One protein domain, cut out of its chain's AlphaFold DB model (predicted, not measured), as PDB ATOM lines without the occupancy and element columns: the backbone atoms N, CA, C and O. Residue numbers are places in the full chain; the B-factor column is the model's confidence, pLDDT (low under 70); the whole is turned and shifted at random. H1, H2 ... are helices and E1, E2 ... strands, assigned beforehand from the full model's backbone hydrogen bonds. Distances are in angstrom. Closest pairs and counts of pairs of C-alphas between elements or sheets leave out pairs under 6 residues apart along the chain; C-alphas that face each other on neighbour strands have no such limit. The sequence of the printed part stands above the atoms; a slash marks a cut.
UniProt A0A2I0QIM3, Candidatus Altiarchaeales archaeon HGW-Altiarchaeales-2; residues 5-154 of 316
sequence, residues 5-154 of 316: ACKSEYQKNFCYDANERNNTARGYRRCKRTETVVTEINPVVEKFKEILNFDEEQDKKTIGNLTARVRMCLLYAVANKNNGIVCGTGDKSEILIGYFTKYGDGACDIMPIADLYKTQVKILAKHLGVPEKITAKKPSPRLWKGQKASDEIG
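This is residues 5 to 154 of the 316 residues of a protein of Candidatus Altiarchaeales archaeon HGW-Altiarchaeales-2 (UniProt A0A2I0QIM3). One long helix, H2, forms one side of the domain with H1 packed on part of it at a steep angle, and the short helices H3, H4, H5 and H6 lie on the other side; E1 is in the link that leads from H2 to H3, and much of the rest is loop. Residues 5 to 41 form a long stretch with no named element, which folds back on itself where residues 15 to 16 pair with 28 to 29. The printed part has 150 residues with six named helices and one named strand, in the order H1, H2, E1, H3, H4, H5, H6; the class is mostly helix, though under half of the residues are in named elements. It is compact, with a radius of gyration of the C-alphas of 16.5 A and spans of 48 by 40 by 33 A.

H2, residues 60 to 81, is the longest helix at 31.6 A, from C-alpha 60 at (16.239, -13.214, -41.227) to C-alpha 81 at (7.938, 2.814, -15.260). H1, residues 42 to 52, measures 15.2 A and begins at C-alpha 42, (7.802, -2.652, -36.125). E1 is residues 85 to 87, 6.4 A. H3 is residues 92 to 97, 8.6 A, and H4 is residues 118 to 127, 14.4 A. H5, residues 132 to 135, is 5.0 A long. H6, residues 149 to 153, is 6.0 A long and ends at C-alpha 153, (15.089, -28.489, -34.796).

H2 touches H1 with residues 63 to 70 alone; the closest C-alphas are those of Val 45 and Thr 67, 6.3 A apart. Their lines stand at a steep tilt of 54 degrees, opposite ways. The closest C-alphas of H2 and E1 are those of Ala 79 and Ile 85, 5.4 A apart. E1 pairs with no named strand, but its residues 85 to 86 pair antiparallel with residues 5 to 6. H3 and H4 form a helical hairpin and only just touch, with 3 pairs of C-alphas within 8 A; the closest are Ser 93 and Lys 118, 5.9 A, at a shallow tilt of 17 degrees, opposite ways. H4 touches H5, the closest C-alphas being those of Lys 122 and Thr 135, 5.9 A. H6 touches no helix, and H2 is apart from H3, H4, H5 and H6. In H1, H2, H3, H4 and H6 every O i to N i+4 pair is within hydrogen-bond range; H5 is too short for such a pair.

The C-alphas farthest apart are those of Lys 12 and Asn 53, 47.8 A. The printed part has no cut. The links H3 to H4, 20 residues, and H5 to H6, 13 residues, are long. The mean pLDDT of the printed part is 79.8, and residues 5 to 35 are under 70.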
ATOM      1  N   ALA A   5       4.427  -8.052 -17.181       32.16
ATOM      2  CA  ALA A   5       4.782  -7.311 -15.976       32.16
ATOM      3  C   ALA A   5       3.653  -7.546 -14.960       32.16
ATOM      4  O   ALA A   5       2.486  -7.310 -15.275       32.16
ATOM      5  N   CYS A   6       3.965  -8.068 -13.774       30.27
ATOM      6  CA  CYS A   6       2.966  -8.321 -12.733       30.27
ATOM      7  C   CYS A   6       3.334  -7.546 -11.466       30.27
ATOM      8  O   CYS A   6       4.466  -7.642 -11.000       30.27
ATOM      9  N   LYS A   7       2.375  -6.808 -10.892       29.36
ATOM     10  CA  LYS A   7       2.483  -6.292  -9.521       29.36
ATOM     11  C   LYS A   7       2.319  -7.444  -8.527       29.36
ATOM     12  O   LYS A   7       1.529  -8.360  -8.764       29.36
ATOM     13  N   SER A   8       3.101  -7.410  -7.449       28.38
ATOM     14  CA  SER A   8       3.153  -8.449  -6.423       28.38
ATOM     15  C   SER A   8       1.936  -8.366  -5.513       28.38
ATOM     16  O   SER A   8       1.937  -7.608  -4.556       28.38
ATOM     17  N   GLU A   9       0.891  -9.108  -5.840       31.44
ATOM     18  CA  GLU A   9      -0.080  -9.694  -4.913       31.44
ATOM     19  C   GLU A   9      -1.147 -10.407  -5.772       31.44
ATOM     20  O   GLU A   9      -1.417 -10.016  -6.907       31.44
ATOM     21  N   TYR A  10      -1.798 -11.427  -5.207       40.56
ATOM     22  CA  TYR A  10      -3.075 -12.013  -5.657       40.56
ATOM     23  C   TYR A  10      -3.056 -13.211  -6.639       40.56
ATOM     24  O   TYR A  10      -2.680 -13.137  -7.808       40.56
ATOM     25  N   GLN A  11      -3.626 -14.325  -6.156       32.81
ATOM     26  CA  GLN A  11      -4.069 -15.502  -6.915       32.81
ATOM     27  C   GLN A  11      -5.605 -15.511  -7.072       32.81
ATOM     28  O   GLN A  11      -6.304 -15.353  -6.073       32.81
ATOM     29  N   LYS A  12      -6.108 -15.769  -8.297       32.94
ATOM     30  CA  LYS A  12      -7.214 -16.698  -8.684       32.94
ATOM     31  C   LYS A  12      -7.923 -16.285  -9.994       32.94
ATOM     32  O   LYS A  12      -8.242 -15.121 -10.196       32.94
ATOM     33  N   ASN A  13      -8.219 -17.297 -10.820       34.84
ATOM     34  CA  ASN A  13      -9.058 -17.359 -12.036       34.84
ATOM     35  C   ASN A  13      -8.585 -16.644 -13.327       34.84
ATOM     36  O   ASN A  13      -8.280 -15.453 -13.353       34.84
ATOM     37  N   PHE A  14      -8.589 -17.406 -14.430       40.62
ATOM     38  CA  PHE A  14      -8.334 -16.966 -15.805       40.62
ATOM     39  C   PHE A  14      -9.656 -16.842 -16.580       40.62
ATOM     40  O   PHE A  14     -10.472 -17.758 -16.529       40.62
ATOM     41  N   CYS A  15      -9.870 -15.747 -17.320       39.94
ATOM     42  CA  CYS A  15     -11.014 -15.592 -18.223       39.94
ATOM     43  C   CYS A  15     -10.517 -15.527 -19.673       39.94
ATOM     44  O   CYS A  15      -9.599 -14.769 -19.990       39.94
ATOM     45  N   TYR A  16     -11.115 -16.329 -20.557       43.09
ATOM     46  CA  TYR A  16     -10.813 -16.316 -21.985       43.09
ATOM     47  C   TYR A  16     -12.008 -15.775 -22.780       43.09
ATOM     48  O   TYR A  16     -13.061 -16.407 -22.806       43.09
ATOM     49  N   ASP A  17     -11.848 -14.622 -23.428       44.62
ATOM     50  CA  ASP A  17     -12.828 -14.041 -24.343       44.62
ATOM     51  C   ASP A  17     -12.689 -14.673 -25.740       44.62
ATOM     52  O   ASP A  17     -11.670 -14.544 -26.428       44.62
ATOM     53  N   ALA A  18     -13.732 -15.394 -26.155       39.28
ATOM     54  CA  ALA A  18     -13.793 -16.098 -27.429       39.28
ATOM     55  C   ALA A  18     -14.044 -15.184 -28.643       39.28
ATOM     56  O   ALA A  18     -13.809 -15.623 -29.774       39.28
ATOM     57  N   ASN A  19     -14.467 -13.931 -28.439       37.72
ATOM     58  CA  ASN A  19     -14.765 -12.995 -29.527       37.72
ATOM     59  C   ASN A  19     -13.501 -12.386 -30.158       37.72
ATOM     60  O   ASN A  19     -13.520 -12.000 -31.325       37.72
ATOM     61  N   GLU A  20     -12.361 -12.407 -29.463       44.91
ATOM     62  CA  GLU A  20     -11.078 -11.887 -29.960       44.91
ATOM     63  C   GLU A  20     -10.257 -12.948 -30.725       44.91
ATOM     64  O   GLU A  20      -9.084 -13.219 -30.442       44.91
ATOM     65  N   ARG A  21     -10.891 -13.582 -31.723       37.84
ATOM     66  CA  ARG A  21     -10.397 -14.784 -32.437       37.84
ATOM     67  C   ARG A  21      -9.002 -14.641 -33.062       37.84
ATOM     68  O   ARG A  21      -8.294 -15.641 -33.176       37.84
ATOM     69  N   ASN A  22      -8.584 -13.422 -33.409       38.19
ATOM     70  CA  ASN A  22      -7.341 -13.165 -34.144       38.19
ATOM     71  C   ASN A  22      -6.137 -12.816 -33.253       38.19
ATOM     72  O   ASN A  22      -5.007 -12.817 -33.738       38.19
ATOM     73  N   ASN A  23      -6.331 -12.574 -31.949       50.66
ATOM     74  CA  ASN A  23      -5.232 -12.258 -31.039       50.66
ATOM     75  C   ASN A  23      -5.369 -13.021 -29.714       50.66
ATOM     76  O   ASN A  23      -6.076 -12.626 -28.793       50.66
ATOM     77  N   THR A  24      -4.642 -14.136 -29.609       53.47
ATOM     78  CA  THR A  24      -4.691 -15.051 -28.455       53.47
ATOM     79  C   THR A  24      -4.268 -14.393 -27.140       53.47
ATOM     80  O   THR A  24      -4.735 -14.831 -26.095       53.47
ATOM     81  N   ALA A  25      -3.431 -13.349 -27.190       53.22
ATOM     82  CA  ALA A  25      -3.043 -12.555 -26.022       53.22
ATOM     83  C   ALA A  25      -4.186 -11.656 -25.530       53.22
ATOM     84  O   ALA A  25      -4.371 -11.467 -24.336       53.22
ATOM     85  N   ARG A  26      -4.967 -11.137 -26.476       49.53
ATOM     86  CA  ARG A  26      -6.070 -10.199 -26.267       49.53
ATOM     87  C   ARG A  26      -7.346 -10.925 -25.808       49.53
ATOM     88  O   ARG A  26      -8.025 -10.474 -24.893       49.53
ATOM     89  N   GLY A  27      -7.552 -12.147 -26.311       47.41
ATOM     90  CA  GLY A  27      -8.557 -13.081 -25.796       47.41
ATOM     91  C   GLY A  27      -8.271 -13.599 -24.382       47.41
ATOM     92  O   GLY A  27      -9.171 -14.125 -23.747       47.41
ATOM     93  N   TYR A  28      -7.056 -13.455 -23.843       51.41
ATOM     94  CA  TYR A  28      -6.735 -13.866 -22.472       51.41
ATOM     95  C   TYR A  28      -6.773 -12.647 -21.534       51.41
ATOM     96  O   TYR A  28      -5.743 -12.045 -21.237       51.41
ATOM     97  N   ARG A  29      -7.962 -12.269 -21.042       48.59
ATOM     98  CA  ARG A  29      -8.089 -11.305 -19.933       48.59
ATOM     99  C   ARG A  29      -7.889 -12.060 -18.625       48.59
ATOM    100  O   ARG A  29      -8.789 -12.723 -18.110       48.59
ATOM    101  N   ARG A  30      -6.676 -12.015 -18.083       45.03
ATOM    102  CA  ARG A  30      -6.373 -12.665 -16.809       45.03
ATOM    103  C   ARG A  30      -7.008 -11.863 -15.676       45.03
ATOM    104  O   ARG A  30      -6.445 -10.878 -15.225       45.03
ATOM    105  N   CYS A  31      -8.130 -12.353 -15.152       45.59
ATOM    106  CA  CYS A  31      -8.758 -11.797 -13.955       45.59
ATOM    107  C   CYS A  31      -9.204 -10.326 -14.157       45.59
ATOM    108  O   CYS A  31      -8.796  -9.640 -15.089       45.59
ATOM    109  N   LYS A  32     -10.035  -9.767 -13.282       43.66
ATOM    110  CA  LYS A  32     -10.399  -8.334 -13.351       43.66
ATOM    111  C   LYS A  32      -9.216  -7.381 -13.031       43.66
ATOM    112  O   LYS A  32      -9.454  -6.234 -12.681       43.66
ATOM    113  N   ARG A  33      -7.960  -7.861 -13.045       54.47
ATOM    114  CA  ARG A  33      -6.805  -7.234 -12.369       54.47
ATOM    115  C   ARG A  33      -5.491  -7.194 -13.166       54.47
ATOM    116  O   ARG A  33      -4.526  -6.647 -12.646       54.47
ATOM    117  N   THR A  34      -5.406  -7.745 -14.381       59.91
ATOM    118  CA  THR A  34      -4.230  -7.518 -15.247       59.91
ATOM    119  C   THR A  34      -4.481  -6.393 -16.232       59.91
ATOM    120  O   THR A  34      -5.468  -6.427 -16.966       59.91
ATOM    121  N   GLU A  35      -3.547  -5.455 -16.298       69.12
ATOM    122  CA  GLU A  35      -3.494  -4.442 -17.342       69.12
ATOM    123  C   GLU A  35      -2.710  -4.984 -18.543       69.12
ATOM    124  O   GLU A  35      -1.609  -5.518 -18.393       69.12
ATOM    125  N   THR A  36      -3.289  -4.873 -19.738       70.94
ATOM    126  CA  THR A  36      -2.654  -5.315 -20.982       70.94
ATOM    127  C   THR A  36      -2.294  -4.098 -21.813       70.94
ATOM    128  O   THR A  36      -3.179  -3.373 -22.264       70.94
ATOM    129  N   VAL A  37      -1.003  -3.918 -22.075       73.06
ATOM    130  CA  VAL A  37      -0.497  -2.875 -22.972       73.06
ATOM    131  C   VAL A  37      -0.159  -3.503 -24.320       73.06
ATOM    132  O   VAL A  37       0.548  -4.510 -24.387       73.06
ATOM    133  N   VAL A  38      -0.681  -2.922 -25.399       77.81
ATOM    134  CA  VAL A  38      -0.373  -3.338 -26.772       77.81
ATOM    135  C   VAL A  38       0.480  -2.256 -27.415       77.81
ATOM    136  O   VAL A  38       0.021  -1.130 -27.575       77.81
ATOM    137  N   THR A  39       1.703  -2.618 -27.797       78.62
ATOM    138  CA  THR A  39       2.663  -1.701 -28.419       78.62
ATOM    139  C   THR A  39       3.170  -2.299 -29.722       78.62
ATOM    140  O   THR A  39       3.675  -3.425 -29.737       78.62
ATOM    141  N   GLU A  40       3.057  -1.537 -30.807       84.25
ATOM    142  CA  GLU A  40       3.661  -1.884 -32.093       84.25
ATOM    143  C   GLU A  40       5.174  -1.659 -32.039       84.25
ATOM    144  O   GLU A  40       5.643  -0.575 -31.697       84.25
ATOM    145  N   ILE A  41       5.945  -2.694 -32.371       88.12
ATOM    146  CA  ILE A  41       7.418  -2.657 -32.307       88.12
ATOM    147  C   ILE A  41       8.067  -2.487 -33.680       88.12
ATOM    148  O   ILE A  41       9.253  -2.166 -33.756       88.12
ATOM    149  N   ASN A  42       7.301  -2.698 -34.754       87.44
ATOM    150  CA  ASN A  42       7.802  -2.652 -36.125       87.44
ATOM    151  C   ASN A  42       8.506  -1.327 -36.452       87.44
ATOM    152  O   ASN A  42       9.602  -1.406 -36.990       87.44
ATOM    153  N   PRO A  43       8.006  -0.132 -36.059       93.12
ATOM    154  CA  PRO A  43       8.704   1.121 -36.365       93.12
ATOM    155  C   PRO A  43      10.142   1.174 -35.829       93.12
ATOM    156  O   PRO A  43      11.030   1.715 -36.480       93.12
ATOM    157  N   VAL A  44      10.389   0.580 -34.656       93.19
ATOM    158  CA  VAL A  44      11.730   0.515 -34.058       93.19
ATOM    159  C   VAL A  44      12.602  -0.483 -34.817       93.19
ATOM    160  O   VAL A  44      13.749  -0.183 -35.134       93.19
ATOM    161  N   VAL A  45      12.062  -1.666 -35.125       92.31
ATOM    162  CA  VAL A  45      12.795  -2.718 -35.846       92.31
ATOM    163  C   VAL A  45      13.158  -2.267 -37.264       92.31
ATOM    164  O   VAL A  45      14.301  -2.461 -37.672       92.31
ATOM    165  N   GLU A  46      12.239  -1.617 -37.982       93.69
ATOM    166  CA  GLU A  46      12.486  -1.081 -39.325       93.69
ATOM    167  C   GLU A  46      13.587  -0.020 -39.316       93.69
ATOM    168  O   GLU A  46      14.488  -0.074 -40.146       93.69
ATOM    169  N   LYS A  47      13.624   0.868 -38.314       96.31
ATOM    170  CA  LYS A  47      14.727   1.835 -38.198       96.31
ATOM    171  C   LYS A  47      16.085   1.174 -37.994       96.31
ATOM    172  O   LYS A  47      17.065   1.615 -38.582       96.31
ATOM    173  N   PHE A  48      16.161   0.098 -37.213       95.25
ATOM    174  CA  PHE A  48      17.400  -0.676 -37.106       95.25
ATOM    175  C   PHE A  48      17.782  -1.355 -38.426       95.25
ATOM    176  O   PHE A  48      18.965  -1.372 -38.758       95.25
ATOM    177  N   LYS A  49      16.807  -1.896 -39.172       93.81
ATOM    178  CA  LYS A  49      17.049  -2.495 -40.495       93.81
ATOM    179  C   LYS A  49      17.598  -1.467 -41.480       93.81
ATOM    180  O   LYS A  49      18.569  -1.768 -42.159       93.81
ATOM    181  N   GLU A  50      17.026  -0.264 -41.507       94.69
ATOM    182  CA  GLU A  50      17.497   0.851 -42.338       94.69
ATOM    183  C   GLU A  50      18.925   1.278 -41.963       94.69
ATOM    184  O   GLU A  50      19.793   1.341 -42.828       94.69
ATOM    185  N   ILE A  51      19.195   1.530 -40.674       95.50
ATOM    186  CA  ILE A  51      20.505   2.015 -40.195       95.50
ATOM    187  C   ILE A  51      21.624   1.009 -40.481       95.50
ATOM    188  O   ILE A  51      22.744   1.403 -40.801       95.50
ATOM    189  N   LEU A  52      21.337  -0.284 -40.322       94.69
ATOM    190  CA  LEU A  52      22.323  -1.356 -40.477       94.69
ATOM    191  C   LEU A  52      22.313  -1.987 -41.875       94.69
ATOM    192  O   LEU A  52      23.126  -2.872 -42.127       94.69
ATOM    193  N   ASN A  53      21.425  -1.527 -42.765       94.00
ATOM    194  CA  ASN A  53      21.243  -2.036 -44.122       94.00
ATOM    195  C   ASN A  53      21.051  -3.568 -44.175       94.00
ATOM    196  O   ASN A  53      21.767  -4.267 -44.892       94.00
ATOM    197  N   PHE A  54      20.116  -4.094 -43.376       93.50
ATOM    198  CA  PHE A  54      19.831  -5.535 -43.327       93.50
ATOM    199  C   PHE A  54      19.052  -6.031 -44.547       93.50
ATOM    200  O   PHE A  54      18.066  -5.416 -44.955       93.50
ATOM    201  N   ASP A  55      19.428  -7.210 -45.041       93.06
ATOM    202  CA  ASP A  55      18.678  -7.948 -46.058       93.06
ATOM    203  C   ASP A  55      17.651  -8.880 -45.392       93.06
ATOM    204  O   ASP A  55      17.982  -9.666 -44.503       93.06
ATOM    205  N   GLU A  56      16.380  -8.810 -45.793       87.25
ATOM    206  CA  GLU A  56      15.309  -9.533 -45.092       87.25
ATOM    207  C   GLU A  56      15.442 -11.060 -45.130       87.25
ATOM    208  O   GLU A  56      15.036 -11.733 -44.175       87.25
ATOM    209  N   GLU A  57      16.003 -11.614 -46.204       87.94
ATOM    210  CA  GLU A  57      16.136 -13.059 -46.364       87.94
ATOM    211  C   GLU A  57      17.469 -13.561 -45.812       87.94
ATOM    212  O   GLU A  57      17.489 -14.544 -45.064       87.94
ATOM    213  N   GLN A  58      18.574 -12.868 -46.100       90.44
ATOM    214  CA  GLN A  58      19.902 -13.257 -45.618       90.44
ATOM    215  C   GLN A  58      20.043 -13.028 -44.105       90.44
ATOM    216  O   GLN A  58      20.554 -13.897 -43.392       90.44
ATOM    217  N   ASP A  59      19.504 -11.921 -43.579       92.06
ATOM    218  CA  ASP A  59      19.604 -11.548 -42.161       92.06
ATOM    219  C   ASP A  59      18.383 -11.952 -41.332       92.06
ATOM    220  O   ASP A  59      18.247 -11.561 -40.169       92.06
ATOM    221  N   LYS A  60      17.498 -12.795 -41.865       90.50
ATOM    222  CA  LYS A  60      16.239 -13.214 -41.227       90.50
ATOM    223  C   LYS A  60      16.370 -13.606 -39.752       90.50
ATOM    224  O   LYS A  60      15.578 -13.192 -38.900       90.50
ATOM    225  N   LYS A  61      17.397 -14.392 -39.414       90.12
ATOM    226  CA  LYS A  61      17.677 -14.810 -38.027       90.12
ATOM    227  C   LYS A  61      18.177 -13.646 -37.167       90.12
ATOM    228  O   LYS A  61      17.821 -13.554 -35.990       90.12
ATOM    229  N   THR A  62      18.996 -12.768 -37.736       93.44
ATOM    230  CA  THR A  62      19.508 -11.554 -37.086       93.44
ATOM    231  C   THR A  62      18.364 -10.592 -36.777       93.44
ATOM    232  O   THR A  62      18.223 -10.179 -35.627       93.44
ATOM    233  N   ILE A  63      17.478 -10.343 -37.745       93.44
ATOM    234  CA  ILE A  63      16.259  -9.537 -37.590       93.44
ATOM    235  C   ILE A  63      15.332 -10.156 -36.535       93.44
ATOM    236  O   ILE A  63      14.812  -9.454 -35.664       93.44
ATOM    237  N   GLY A  64      15.178 -11.484 -36.529       91.81
ATOM    238  CA  GLY A  64      14.433 -12.194 -35.487       91.81
ATOM    239  C   GLY A  64      15.004 -11.963 -34.079       91.81
ATOM    240  O   GLY A  64      14.259 -11.640 -33.151       91.81
ATOM    241  N   ASN A  65      16.327 -12.058 -33.919       94.38
ATOM    242  CA  ASN A  65      17.001 -11.777 -32.648       94.38
ATOM    243  C   ASN A  65      16.869 -10.305 -32.230       94.38
ATOM    244  O   ASN A  65      16.622 -10.018 -31.058       94.38
ATOM    245  N   LEU A  66      17.020  -9.370 -33.171       94.75
ATOM    246  CA  LEU A  66      16.798  -7.944 -32.937       94.75
ATOM    247  C   LEU A  66      15.373  -7.701 -32.432       94.75
ATOM    248  O   LEU A  66      15.184  -7.052 -31.409       94.75
ATOM    249  N   THR A  67      14.378  -8.297 -33.086       92.62
ATOM    250  CA  THR A  67      12.968  -8.186 -32.694       92.62
ATOM    251  C   THR A  67      12.741  -8.687 -31.264       92.62
ATOM    252  O   THR A  67      12.041  -8.043 -30.480       92.62
ATOM    253  N   ALA A  68      13.346  -9.818 -30.884       92.50
ATOM    254  CA  ALA A  68      13.275 -10.325 -29.512       92.50
ATOM    255  C   ALA A  68      13.915  -9.361 -28.493       92.50
ATOM    256  O   ALA A  68      13.370  -9.170 -27.407       92.50
ATOM    257  N   ARG A  69      15.027  -8.706 -28.848       95.69
ATOM    258  CA  ARG A  69      15.712  -7.716 -27.996       95.69
ATOM    259  C   ARG A  69      14.941  -6.407 -27.867       95.69
ATOM    260  O   ARG A  69      14.827  -5.890 -26.765       95.69
ATOM    261  N   VAL A  70      14.338  -5.914 -28.947       94.00
ATOM    262  CA  VAL A  70      13.466  -4.728 -28.909       94.00
ATOM    263  C   VAL A  70      12.279  -4.964 -27.971       94.00
ATOM    264  O   VAL A  70      11.965  -4.104 -27.149       94.00
ATOM    265  N   ARG A  71      11.663  -6.157 -28.018       91.44
ATOM    266  CA  ARG A  71      10.628  -6.540 -27.040       91.44
ATOM    267  C   ARG A  71      11.162  -6.484 -25.614       91.44
ATOM    268  O   ARG A  71      10.475  -5.965 -24.743       91.44
ATOM    269  N   MET A  72      12.374  -6.979 -25.383       95.06
ATOM    270  CA  MET A  72      12.984  -6.962 -24.058       95.06
ATOM    271  C   MET A  72      13.220  -5.541 -23.533       95.06
ATOM    272  O   MET A  72      12.860  -5.246 -22.395       95.06
ATOM    273  N   CYS A  73      13.732  -4.635 -24.371       94.88
ATOM    274  CA  CYS A  73      13.883  -3.224 -24.011       94.88
ATOM    275  C   CYS A  73      12.545  -2.607 -23.583       94.88
ATOM    276  O   CYS A  73      12.470  -1.934 -22.557       94.88
ATOM    277  N   LEU A  74      11.471  -2.877 -24.333       91.69
ATOM    278  CA  LEU A  74      10.133  -2.383 -24.003       91.69
ATOM    279  C   LEU A  74       9.599  -2.970 -22.695       91.69
ATOM    280  O   LEU A  74       9.005  -2.249 -21.901       91.69
ATOM    281  N   LEU A  75       9.821  -4.259 -22.449       89.75
ATOM    282  CA  LEU A  75       9.362  -4.926 -21.231       89.75
ATOM    283  C   LEU A  75      10.039  -4.369 -19.983       89.75
ATOM    284  O   LEU A  75       9.342  -4.069 -19.016       89.75
ATOM    285  N   TYR A  76      11.357  -4.165 -20.022       93.94
ATOM    286  CA  TYR A  76      12.069  -3.513 -18.923       93.94
ATOM    287  C   TYR A  76      11.672  -2.042 -18.775       93.94
ATOM    288  O   TYR A  76      11.501  -1.578 -17.653       93.94
ATOM    289  N   ALA A  77      11.440  -1.308 -19.869       92.06
ATOM    290  CA  ALA A  77      10.946   0.068 -19.786       92.06
ATOM    291  C   ALA A  77       9.570   0.149 -19.100       92.06
ATOM    292  O   ALA A  77       9.354   0.995 -18.232       92.06
ATOM    293  N   VAL A  78       8.647  -0.755 -19.447       87.75
ATOM    294  CA  VAL A  78       7.327  -0.854 -18.806       87.75
ATOM    295  C   VAL A  78       7.453  -1.288 -17.346       87.75
ATOM    296  O   VAL A  78       6.784  -0.704 -16.496       87.75
ATOM    297  N   ALA A  79       8.302  -2.271 -17.038       88.06
ATOM    298  CA  ALA A  79       8.543  -2.713 -15.668       88.06
ATOM    299  C   ALA A  79       9.082  -1.560 -14.807       88.06
ATOM    300  O   ALA A  79       8.466  -1.220 -13.799       88.06
ATOM    301  N   ASN A  80      10.128  -0.871 -15.269       89.56
ATOM    302  CA  ASN A  80      10.746   0.254 -14.566       89.56
ATOM    303  C   ASN A  80       9.765   1.412 -14.354       89.56
ATOM    304  O   ASN A  80       9.666   1.935 -13.250       89.56
ATOM    305  N   LYS A  81       8.975   1.773 -15.377       88.50
ATOM    306  CA  LYS A  81       7.938   2.814 -15.260       88.50
ATOM    307  C   LYS A  81       6.900   2.494 -14.176       88.50
ATOM    308  O   LYS A  81       6.307   3.406 -13.609       88.50
ATOM    309  N   ASN A  82       6.660   1.212 -13.907       86.25
ATOM    310  CA  ASN A  82       5.639   0.743 -12.975       86.25
ATOM    311  C   ASN A  82       6.206   0.201 -11.653       86.25
ATOM    312  O   ASN A  82       5.441  -0.390 -10.887       86.25
ATOM    313  N   ASN A  83       7.509   0.378 -11.386       85.88
ATOM    314  CA  ASN A  83       8.218  -0.238 -10.256       85.88
ATOM    315  C   ASN A  83       7.967  -1.758 -10.158       85.88
ATOM    316  O   ASN A  83       7.735  -2.302  -9.080       85.88
ATOM    317  N   GLY A  84       7.922  -2.429 -11.307       86.62
ATOM    318  CA  GLY A  84       7.698  -3.864 -11.430       86.62
ATOM    319  C   GLY A  84       8.958  -4.619 -11.841       86.62
ATOM    320  O   GLY A  84      10.002  -4.032 -12.102       86.62
ATOM    321  N   ILE A  85       8.808  -5.936 -11.952       89.12
ATOM    322  CA  ILE A  85       9.834  -6.854 -12.456       89.12
ATOM    323  C   ILE A  85       9.347  -7.561 -13.723       89.12
ATOM    324  O   ILE A  85       8.142  -7.706 -13.962       89.12
ATOM    325  N   VAL A  86      10.287  -8.039 -14.529       90.25
ATOM    326  CA  VAL A  86      10.023  -8.844 -15.718       90.25
ATOM    327  C   VAL A  86       9.964 -10.325 -15.345       90.25
ATOM    328  O   VAL A  86      10.953 -10.919 -14.911       90.25
ATOM    329  N   CYS A  87       8.815 -10.956 -15.604       90.69
ATOM    330  CA  CYS A  87       8.638 -12.402 -15.490       90.69
ATOM    331  C   CYS A  87       8.884 -13.098 -16.838       90.69
ATOM    332  O   CYS A  87       8.072 -12.987 -17.759       90.69
ATOM    333  N   GLY A  88       9.973 -13.855 -16.943       90.88
ATOM    334  CA  GLY A  88      10.318 -14.656 -18.113       90.88
ATOM    335  C   GLY A  88       9.404 -15.866 -18.309       90.88
ATOM    336  O   GLY A  88       8.726 -16.327 -17.389       90.88
ATOM    337  N   THR A  89       9.399 -16.397 -19.534       92.19
ATOM    338  CA  THR A  89       8.545 -17.532 -19.931       92.19
ATOM    339  C   THR A  89       9.318 -18.660 -20.613       92.19
ATOM    340  O   THR A  89       8.706 -19.456 -21.322       92.19
ATOM    341  N   GLY A  90      10.644 -18.689 -20.465       93.06
ATOM    342  CA  GLY A  90      11.471 -19.774 -20.983       93.06
ATOM    343  C   GLY A  90      11.235 -21.052 -20.186       93.06
ATOM    344  O   GLY A  90      11.152 -21.018 -18.959       93.06
ATOM    345  N   ASP A  91      11.102 -22.168 -20.893       96.06
ATOM    346  CA  ASP A  91      11.017 -23.495 -20.286       96.06
ATOM    347  C   ASP A  91      12.358 -24.235 -20.339       96.06
ATOM    348  O   ASP A  91      13.275 -23.866 -21.081       96.06
ATOM    349  N   LYS A  92      12.478 -25.300 -19.542       97.25
ATOM    350  CA  LYS A  92      13.724 -26.055 -19.388       97.25
ATOM    351  C   LYS A  92      14.238 -26.592 -20.717       97.25
ATOM    352  O   LYS A  92      15.443 -26.569 -20.969       97.25
ATOM    353  N   SER A  93      13.333 -27.042 -21.586       96.94
ATOM    354  CA  SER A  93      13.682 -27.598 -22.891       96.94
ATOM    355  C   SER A  93      14.351 -26.546 -23.769       96.94
ATOM    356  O   SER A  93      15.439 -26.786 -24.291       96.94
ATOM    357  N   GLU A  94      13.736 -25.366 -23.891       95.75
ATOM    358  CA  GLU A  94      14.271 -24.226 -24.647       95.75
ATOM    359  C   GLU A  94      15.613 -23.743 -24.076       95.75
ATOM    360  O   GLU A  94      16.564 -23.515 -24.830       95.75
ATOM    361  N   ILE A  95      15.723 -23.652 -22.747       96.50
ATOM    362  CA  ILE A  95      16.938 -23.213 -22.051       96.50
ATOM    363  C   ILE A  95      18.099 -24.180 -22.307       96.50
ATOM    364  O   ILE A  95      19.200 -23.749 -22.674       96.50
ATOM    365  N   LEU A  96      17.869 -25.487 -22.140       97.00
ATOM    366  CA  LEU A  96      18.905 -26.513 -22.255       97.00
ATOM    367  C   LEU A  96      19.444 -26.649 -23.676       97.00
ATOM    368  O   LEU A  96      20.647 -26.834 -23.831       97.00
ATOM    369  N   ILE A  97      18.612 -26.516 -24.708       96.44
ATOM    370  CA  ILE A  97      19.082 -26.559 -26.104       96.44
ATOM    371  C   ILE A  97      19.457 -25.167 -26.646       96.44
ATOM    372  O   ILE A  97      19.922 -25.039 -27.776       96.44
ATOM    373  N   GLY A  98      19.246 -24.112 -25.851       95.44
ATOM    374  CA  GLY A  98      19.552 -22.732 -26.218       95.44
ATOM    375  C   GLY A  98      18.667 -22.151 -27.313       95.44
ATOM    376  O   GLY A  98      19.124 -21.281 -28.064       95.44
ATOM    377  N   TYR A  99      17.428 -22.625 -27.419       94.88
ATOM    378  CA  TYR A  99      16.457 -22.199 -28.423       94.88
ATOM    379  C   TYR A  99      15.703 -20.937 -27.980       94.88
ATOM    380  O   TYR A  99      14.489 -20.926 -27.833       94.88
ATOM    381  N   PHE A 100      16.469 -19.877 -27.735       94.56
ATOM    382  CA  PHE A 100      15.995 -18.536 -27.388       94.56
ATOM    383  C   PHE A 100      17.051 -17.492 -27.783       94.56
ATOM    384  O   PHE A 100      18.230 -17.819 -28.007       94.56
ATOM    385  N   THR A 101      16.667 -16.221 -27.857       95.31
ATOM    386  CA  THR A 101      17.594 -15.117 -28.116       95.31
ATOM    387  C   THR A 101      18.244 -14.656 -26.810       95.31
ATOM    388  O   THR A 101      17.579 -14.186 -25.886       95.31
ATOM    389  N   LYS A 102      19.582 -14.726 -26.730       94.44
ATOM    390  CA  LYS A 102      20.334 -14.185 -25.583       94.44
ATOM    391  C   LYS A 102      20.108 -12.670 -25.482       94.44
ATOM    392  O   LYS A 102      20.283 -11.963 -26.482       94.44
ATOM    393  N   TYR A 103      19.731 -12.208 -24.288       94.62
ATOM    394  CA  TYR A 103      19.292 -10.832 -23.993       94.62
ATOM    395  C   TYR A 103      18.031 -10.370 -24.743       94.62
ATOM    396  O   TYR A 103      17.728  -9.183 -24.774       94.62
ATOM    397  N   GLY A 104      17.321 -11.299 -25.382       94.62
ATOM    398  CA  GLY A 104      15.983 -11.078 -25.908       94.62
ATOM    399  C   GLY A 104      14.967 -11.701 -24.968       94.62
ATOM    400  O   GLY A 104      14.921 -11.390 -23.786       94.62
ATOM    401  N   ASP A 105      14.211 -12.655 -25.484       91.62
ATOM    402  CA  ASP A 105      13.154 -13.369 -24.775       91.62
ATOM    403  C   ASP A 105      13.632 -14.235 -23.594       91.62
ATOM    404  O   ASP A 105      12.830 -14.599 -22.735       91.62
ATOM    405  N   GLY A 106      14.931 -14.530 -23.520       90.25
ATOM    406  CA  GLY A 106      15.535 -15.208 -22.372       90.25
ATOM    407  C   GLY A 106      15.950 -14.297 -21.209       90.25
ATOM    408  O   GLY A 106      16.405 -14.822 -20.199       90.25
ATOM    409  N   ALA A 107      15.868 -12.967 -21.336       93.38
ATOM    410  CA  ALA A 107      16.216 -12.050 -20.247       93.38
ATOM    411  C   ALA A 107      14.999 -11.741 -19.366       93.38
ATOM    412  O   ALA A 107      13.909 -11.470 -19.862       93.38
ATOM    413  N   CYS A 108      15.181 -11.797 -18.052       93.88
ATOM    414  CA  CYS A 108      14.142 -11.514 -17.067       93.88
ATOM    415  C   CYS A 108      14.739 -11.452 -15.659       93.88
ATOM    416  O   CYS A 108      15.860 -11.915 -15.443       93.88
ATOM    417  N   ASP A 109      13.939 -10.989 -14.699       92.00
ATOM    418  CA  ASP A 109      14.307 -10.977 -13.281       92.00
ATOM    419  C   ASP A 109      13.950 -12.309 -12.602       92.00
ATOM    420  O   ASP A 109      14.701 -12.811 -11.769       92.00
ATOM    421  N   ILE A 110      12.822 -12.919 -12.995       91.06
ATOM    422  CA  ILE A 110      12.375 -14.236 -12.510       91.06
ATOM    423  C   ILE A 110      11.849 -15.105 -13.654       91.06
ATOM    424  O   ILE A 110      11.276 -14.590 -14.612       91.06
ATOM    425  N   MET A 111      11.974 -16.432 -13.536       93.19
ATOM    426  CA  MET A 111      11.483 -17.382 -14.543       93.19
ATOM    427  C   MET A 111      10.810 -18.605 -13.886       93.19
ATOM    428  O   MET A 111      11.453 -19.629 -13.673       93.19
ATOM    429  N   PRO A 112       9.504 -18.529 -13.563       91.94
ATOM    430  CA  PRO A 112       8.825 -19.537 -12.735       91.94
ATOM    431  C   PRO A 112       8.716 -20.942 -13.339       91.94
ATOM    432  O   PRO A 112       8.457 -21.899 -12.617       91.94
ATOM    433  N   ILE A 113       8.852 -21.068 -14.661       94.69
ATOM    434  CA  ILE A 113       8.718 -22.341 -15.389       94.69
ATOM    435  C   ILE A 113      10.046 -22.832 -15.979       94.69
ATOM    436  O   ILE A 113      10.041 -23.768 -16.775       94.69
ATOM    437  N   ALA A 114      11.172 -22.231 -15.578       94.62
ATOM    438  CA  ALA A 114      12.501 -22.567 -16.093       94.62
ATOM    439  C   ALA A 114      12.899 -24.029 -15.843       94.62
ATOM    440  O   ALA A 114      13.649 -24.596 -16.630       94.62
ATOM    441  N   ASP A 115      12.374 -24.644 -14.780       96.00
ATOM    442  CA  ASP A 115      12.660 -26.033 -14.406       96.00
ATOM    443  C   ASP A 115      11.651 -27.045 -14.965       96.00
ATOM    444  O   ASP A 115      11.764 -28.246 -14.712       96.00
ATOM    445  N   LEU A 116      10.670 -26.589 -15.748       97.44
ATOM    446  CA  LEU A 116       9.682 -27.458 -16.377       97.44
ATOM    447  C   LEU A 116      10.038 -27.712 -17.837       97.44
ATOM    448  O   LEU A 116      10.257 -26.786 -18.610       97.44
ATOM    449  N   TYR A 117      10.015 -28.976 -18.236       97.81
ATOM    450  CA  TYR A 117      10.096 -29.378 -19.636       97.81
ATOM    451  C   TYR A 117       8.862 -28.921 -20.425       97.81
ATOM    452  O   TYR A 117       7.769 -28.800 -19.867       97.81
ATOM    453  N   LYS A 118       8.977 -28.725 -21.745       95.19
ATOM    454  CA  LYS A 118       7.866 -28.255 -22.592       95.19
ATOM    455  C   LYS A 118       6.607 -29.105 -22.448       95.19
ATOM    456  O   LYS A 118       5.488 -28.588 -22.405       95.19
ATOM    457  N   THR A 119       6.775 -30.421 -22.383       95.12
ATOM    458  CA  THR A 119       5.692 -31.381 -22.146       95.12
ATOM    459  C   THR A 119       5.026 -31.170 -20.786       95.12
ATOM    460  O   THR A 119       3.797 -31.171 -20.712       95.12
ATOM    461  N   GLN A 120       5.799 -30.892 -19.735       96.38
ATOM    462  CA  GLN A 120       5.291 -30.577 -18.397       96.38
ATOM    463  C   GLN A 120       4.583 -29.219 -18.357       96.38
ATOM    464  O   GLN A 120       3.503 -29.120 -17.780       96.38
ATOM    465  N   VAL A 121       5.108 -28.198 -19.045       95.12
ATOM    466  CA  VAL A 121       4.441 -26.891 -19.191       95.12
ATOM    467  C   VAL A 121       3.059 -27.056 -19.828       95.12
ATOM    468  O   VAL A 121       2.098 -26.433 -19.381       95.12
ATOM    469  N   LYS A 122       2.912 -27.935 -20.831       92.12
ATOM    470  CA  LYS A 122       1.600 -28.234 -21.435       92.12
ATOM    471  C   LYS A 122       0.637 -28.914 -20.461       92.12
ATOM    472  O   LYS A 122      -0.548 -28.591 -20.480       92.12
ATOM    473  N   ILE A 123       1.123 -29.838 -19.631       93.81
ATOM    474  CA  ILE A 123       0.311 -30.500 -18.596       93.81
ATOM    475  C   ILE A 123      -0.152 -29.471 -17.560       93.81
ATOM    476  O   ILE A 123      -1.348 -29.376 -17.285       93.81
ATOM    477  N   LEU A 124       0.772 -28.645 -17.064       91.62
ATOM    478  CA  LEU A 124       0.474 -27.569 -16.123       91.62
ATOM    479  C   LEU A 124      -0.548 -26.587 -16.705       91.62
ATOM    480  O   LEU A 124      -1.518 -26.241 -16.040       91.62
ATOM    481  N   ALA A 125      -0.386 -26.183 -17.966       87.56
ATOM    482  CA  ALA A 125      -1.317 -25.282 -18.637       87.56
ATOM    483  C   ALA A 125      -2.742 -25.860 -18.700       87.56
ATOM    484  O   ALA A 125      -3.701 -25.144 -18.419       87.56
ATOM    485  N   LYS A 126      -2.891 -27.156 -19.011       86.62
ATOM    486  CA  LYS A 126      -4.200 -27.829 -18.985       86.62
ATOM    487  C   LYS A 126      -4.803 -27.838 -17.580       86.62
ATOM    488  O   LYS A 126      -5.975 -27.512 -17.430       86.62
ATOM    489  N   HIS A 127      -4.002 -28.152 -16.564       87.56
ATOM    490  CA  HIS A 127      -4.451 -28.157 -15.170       87.56
ATOM    491  C   HIS A 127      -4.889 -26.763 -14.684       87.56
ATOM    492  O   HIS A 127      -5.851 -26.641 -13.935       87.56
ATOM    493  N   LEU A 128      -4.238 -25.701 -15.167       82.94
ATOM    494  CA  LEU A 128      -4.595 -24.307 -14.878       82.94
ATOM    495  C   LEU A 128      -5.793 -23.779 -15.692       82.94
ATOM    496  O   LEU A 128      -6.139 -22.603 -15.567       82.94
ATOM    497  N   GLY A 129      -6.416 -24.610 -16.535       78.81
ATOM    498  CA  GLY A 129      -7.573 -24.228 -17.347       78.81
ATOM    499  C   GLY A 129      -7.238 -23.403 -18.595       78.81
ATOM    500  O   GLY A 129      -8.107 -22.714 -19.127       78.81
ATOM    501  N   VAL A 130      -5.992 -23.445 -19.084       79.31
ATOM    502  CA  VAL A 130      -5.627 -22.781 -20.345       79.31
ATOM    503  C   VAL A 130      -6.369 -23.464 -21.510       79.31
ATOM    504  O   VAL A 130      -6.261 -24.685 -21.655       79.31
ATOM    505  N   PRO A 131      -7.067 -22.712 -22.389       76.69
ATOM    506  CA  PRO A 131      -7.856 -23.270 -23.481       76.69
ATOM    507  C   PRO A 131      -7.079 -24.233 -24.377       76.69
ATOM    508  O   PRO A 131      -5.924 -23.986 -24.743       76.69
ATOM    509  N   GLU A 132      -7.757 -25.290 -24.823       79.00
ATOM    510  CA  GLU A 132      -7.147 -26.343 -25.637       79.00
ATOM    511  C   GLU A 132      -6.541 -25.810 -26.938       79.00
ATOM    512  O   GLU A 132      -5.436 -26.185 -27.315       79.00
ATOM    513  N   LYS A 133      -7.175 -24.819 -27.568       78.56
ATOM    514  CA  LYS A 133      -6.634 -24.167 -28.770       78.56
ATOM    515  C   LYS A 133      -5.254 -23.518 -28.586       78.56
ATOM    516  O   LYS A 133      -4.557 -23.282 -29.571       78.56
ATOM    517  N   ILE A 134      -4.863 -23.193 -27.351       77.94
ATOM    518  CA  ILE A 134      -3.529 -22.671 -27.021       77.94
ATOM    519  C   ILE A 134      -2.588 -23.834 -26.699       77.94
ATOM    520  O   ILE A 134      -1.494 -23.901 -27.258       77.94
ATOM    521  N   THR A 135      -3.007 -24.762 -25.836       81.50
ATOM    522  CA  THR A 135      -2.161 -25.874 -25.368       81.50
ATOM    523  C   THR A 135      -1.878 -26.920 -26.455       81.50
ATOM    524  O   THR A 135      -0.793 -27.511 -26.480       81.50
ATOM    525  N   ALA A 136      -2.808 -27.113 -27.395       82.56
ATOM    526  CA  ALA A 136      -2.678 -28.000 -28.551       82.56
ATOM    527  C   ALA A 136      -1.867 -27.383 -29.702       82.56
ATOM    528  O   ALA A 136      -1.397 -28.103 -30.586       82.56
ATOM    529  N   LYS A 137      -1.661 -26.059 -29.703       82.25
ATOM    530  CA  LYS A 137      -0.926 -25.381 -30.773       82.25
ATOM    531  C   LYS A 137       0.528 -25.868 -30.830       82.25
ATOM    532  O   LYS A 137       1.195 -26.020 -29.802       82.25
ATOM    533  N   LYS A 138       1.046 -26.081 -32.047       84.06
ATOM    534  CA  LYS A 138       2.467 -26.401 -32.246       84.06
ATOM    535  C   LYS A 138       3.354 -25.226 -31.781       84.06
ATOM    536  O   LYS A 138       3.059 -24.083 -32.150       84.06
ATOM    537  N   PRO A 139       4.409 -25.474 -30.977       83.56
ATOM    538  CA  PRO A 139       5.328 -24.428 -30.524       83.56
ATOM    539  C   PRO A 139       6.016 -23.698 -31.686       83.56
ATOM    540  O   PRO A 139       6.432 -24.309 -32.671       83.56
ATOM    541  N   SER A 140       6.120 -22.375 -31.570       81.44
ATOM    542  CA  SER A 140       6.719 -21.502 -32.581       81.44
ATOM    543  C   SER A 140       7.124 -20.159 -31.951       81.44
ATOM    544  O   SER A 140       6.267 -19.542 -31.304       81.44
ATOM    545  N   PRO A 141       8.368 -19.676 -32.166       76.56
ATOM    546  CA  PRO A 141       8.807 -18.351 -31.710       76.56
ATOM    547  C   PRO A 141       8.085 -17.180 -32.405       76.56
ATOM    548  O   PRO A 141       7.895 -16.125 -31.798       76.56
ATOM    549  N   ARG A 142       7.616 -17.386 -33.648       79.06
ATOM    550  CA  ARG A 142       6.932 -16.392 -34.503       79.06
ATOM    551  C   ARG A 142       7.735 -15.104 -34.728       79.06
ATOM    552  O   ARG A 142       7.195 -14.003 -34.643       79.06
ATOM    553  N   LEU A 143       9.024 -15.248 -34.999       79.38
ATOM    554  CA  LEU A 143       9.911 -14.166 -35.417       79.38
ATOM    555  C   LEU A 143       9.752 -13.845 -36.910       79.38
ATOM    556  O   LEU A 143       9.934 -12.701 -37.298       79.38
ATOM    557  N   TRP A 144       9.337 -14.821 -37.721       77.25
ATOM    558  CA  TRP A 144       8.972 -14.636 -39.128       77.25
ATOM    559  C   TRP A 144       7.771 -15.508 -39.515       77.25
ATOM    560  O   TRP A 144       7.349 -16.409 -38.775       77.25
ATOM    561  N   LYS A 145       7.187 -15.228 -40.684       74.81
ATOM    562  CA  LYS A 145       5.991 -15.921 -41.179       74.81
ATOM    563  C   LYS A 145       6.268 -17.418 -41.362       74.81
ATOM    564  O   LYS A 145       7.267 -17.808 -41.954       74.81
ATOM    565  N   GLY A 146       5.370 -18.254 -40.838       76.94
ATOM    566  CA  GLY A 146       5.432 -19.714 -40.989       76.94
ATOM    567  C   GLY A 146       6.439 -20.439 -40.089       76.94
ATOM    568  O   GLY A 146       6.503 -21.661 -40.151       76.94
ATOM    569  N   GLN A 147       7.179 -19.733 -39.229       79.50
ATOM    570  CA  GLN A 147       8.188 -20.341 -38.359       79.50
ATOM    571  C   GLN A 147       7.595 -21.442 -37.463       79.50
ATOM    572  O   GLN A 147       6.590 -21.208 -36.785       79.50
ATOM    573  N   LYS A 148       8.234 -22.613 -37.390       82.25
ATOM    574  CA  LYS A 148       7.906 -23.680 -36.428       82.25
ATOM    575  C   LYS A 148       9.179 -24.230 -35.800       82.25
ATOM    576  O   LYS A 148      10.142 -24.508 -36.505       82.25
ATOM    577  N   ALA A 149       9.142 -24.461 -34.488       80.94
ATOM    578  CA  ALA A 149      10.298 -24.985 -33.761       80.94
ATOM    579  C   ALA A 149      10.666 -26.411 -34.208       80.94
ATOM    580  O   ALA A 149      11.840 -26.722 -34.369       80.94
ATOM    581  N   SER A 150       9.660 -27.255 -34.466       83.38
ATOM    582  CA  SER A 150       9.854 -28.627 -34.956       83.38
ATOM    583  C   SER A 150      10.596 -28.678 -36.286       83.38
ATOM    584  O   SER A 150      11.399 -29.577 -36.497       83.38
ATOM    585  N   ASP A 151      10.333 -27.710 -37.164       85.38
ATOM    586  CA  ASP A 151      10.856 -27.700 -38.530       85.38
ATOM    587  C   ASP A 151      12.326 -27.229 -38.517       85.38
ATOM    588  O   ASP A 151      13.155 -27.771 -39.237       85.38
ATOM    589  N   GLU A 152      12.684 -26.296 -37.625       85.06
ATOM    590  CA  GLU A 152      14.077 -25.865 -37.418       85.06
ATOM    591  C   GLU A 152      14.925 -26.912 -36.680       85.06
ATOM    592  O   GLU A 152      16.081 -27.164 -37.027       85.06
ATOM    593  N   ILE A 153      14.364 -27.527 -35.634       88.44
ATOM    594  CA  ILE A 153      15.089 -28.489 -34.796       88.44
ATOM    595  C   ILE A 153      15.082 -29.883 -35.442       88.44
ATOM    596  O   ILE A 153      15.994 -30.676 -35.203       88.44
ATOM    597  N   GLY A 154      14.114 -30.191 -36.304       89.88
ATOM    598  CA  GLY A 154      13.923 -31.519 -36.899       89.88
ATOM    599  C   GLY A 154      13.411 -32.564 -35.900       89.88
ATOM    600  O   GLY A 154      13.636 -33.760 -36.083       89.88
TER     601      GLY A 154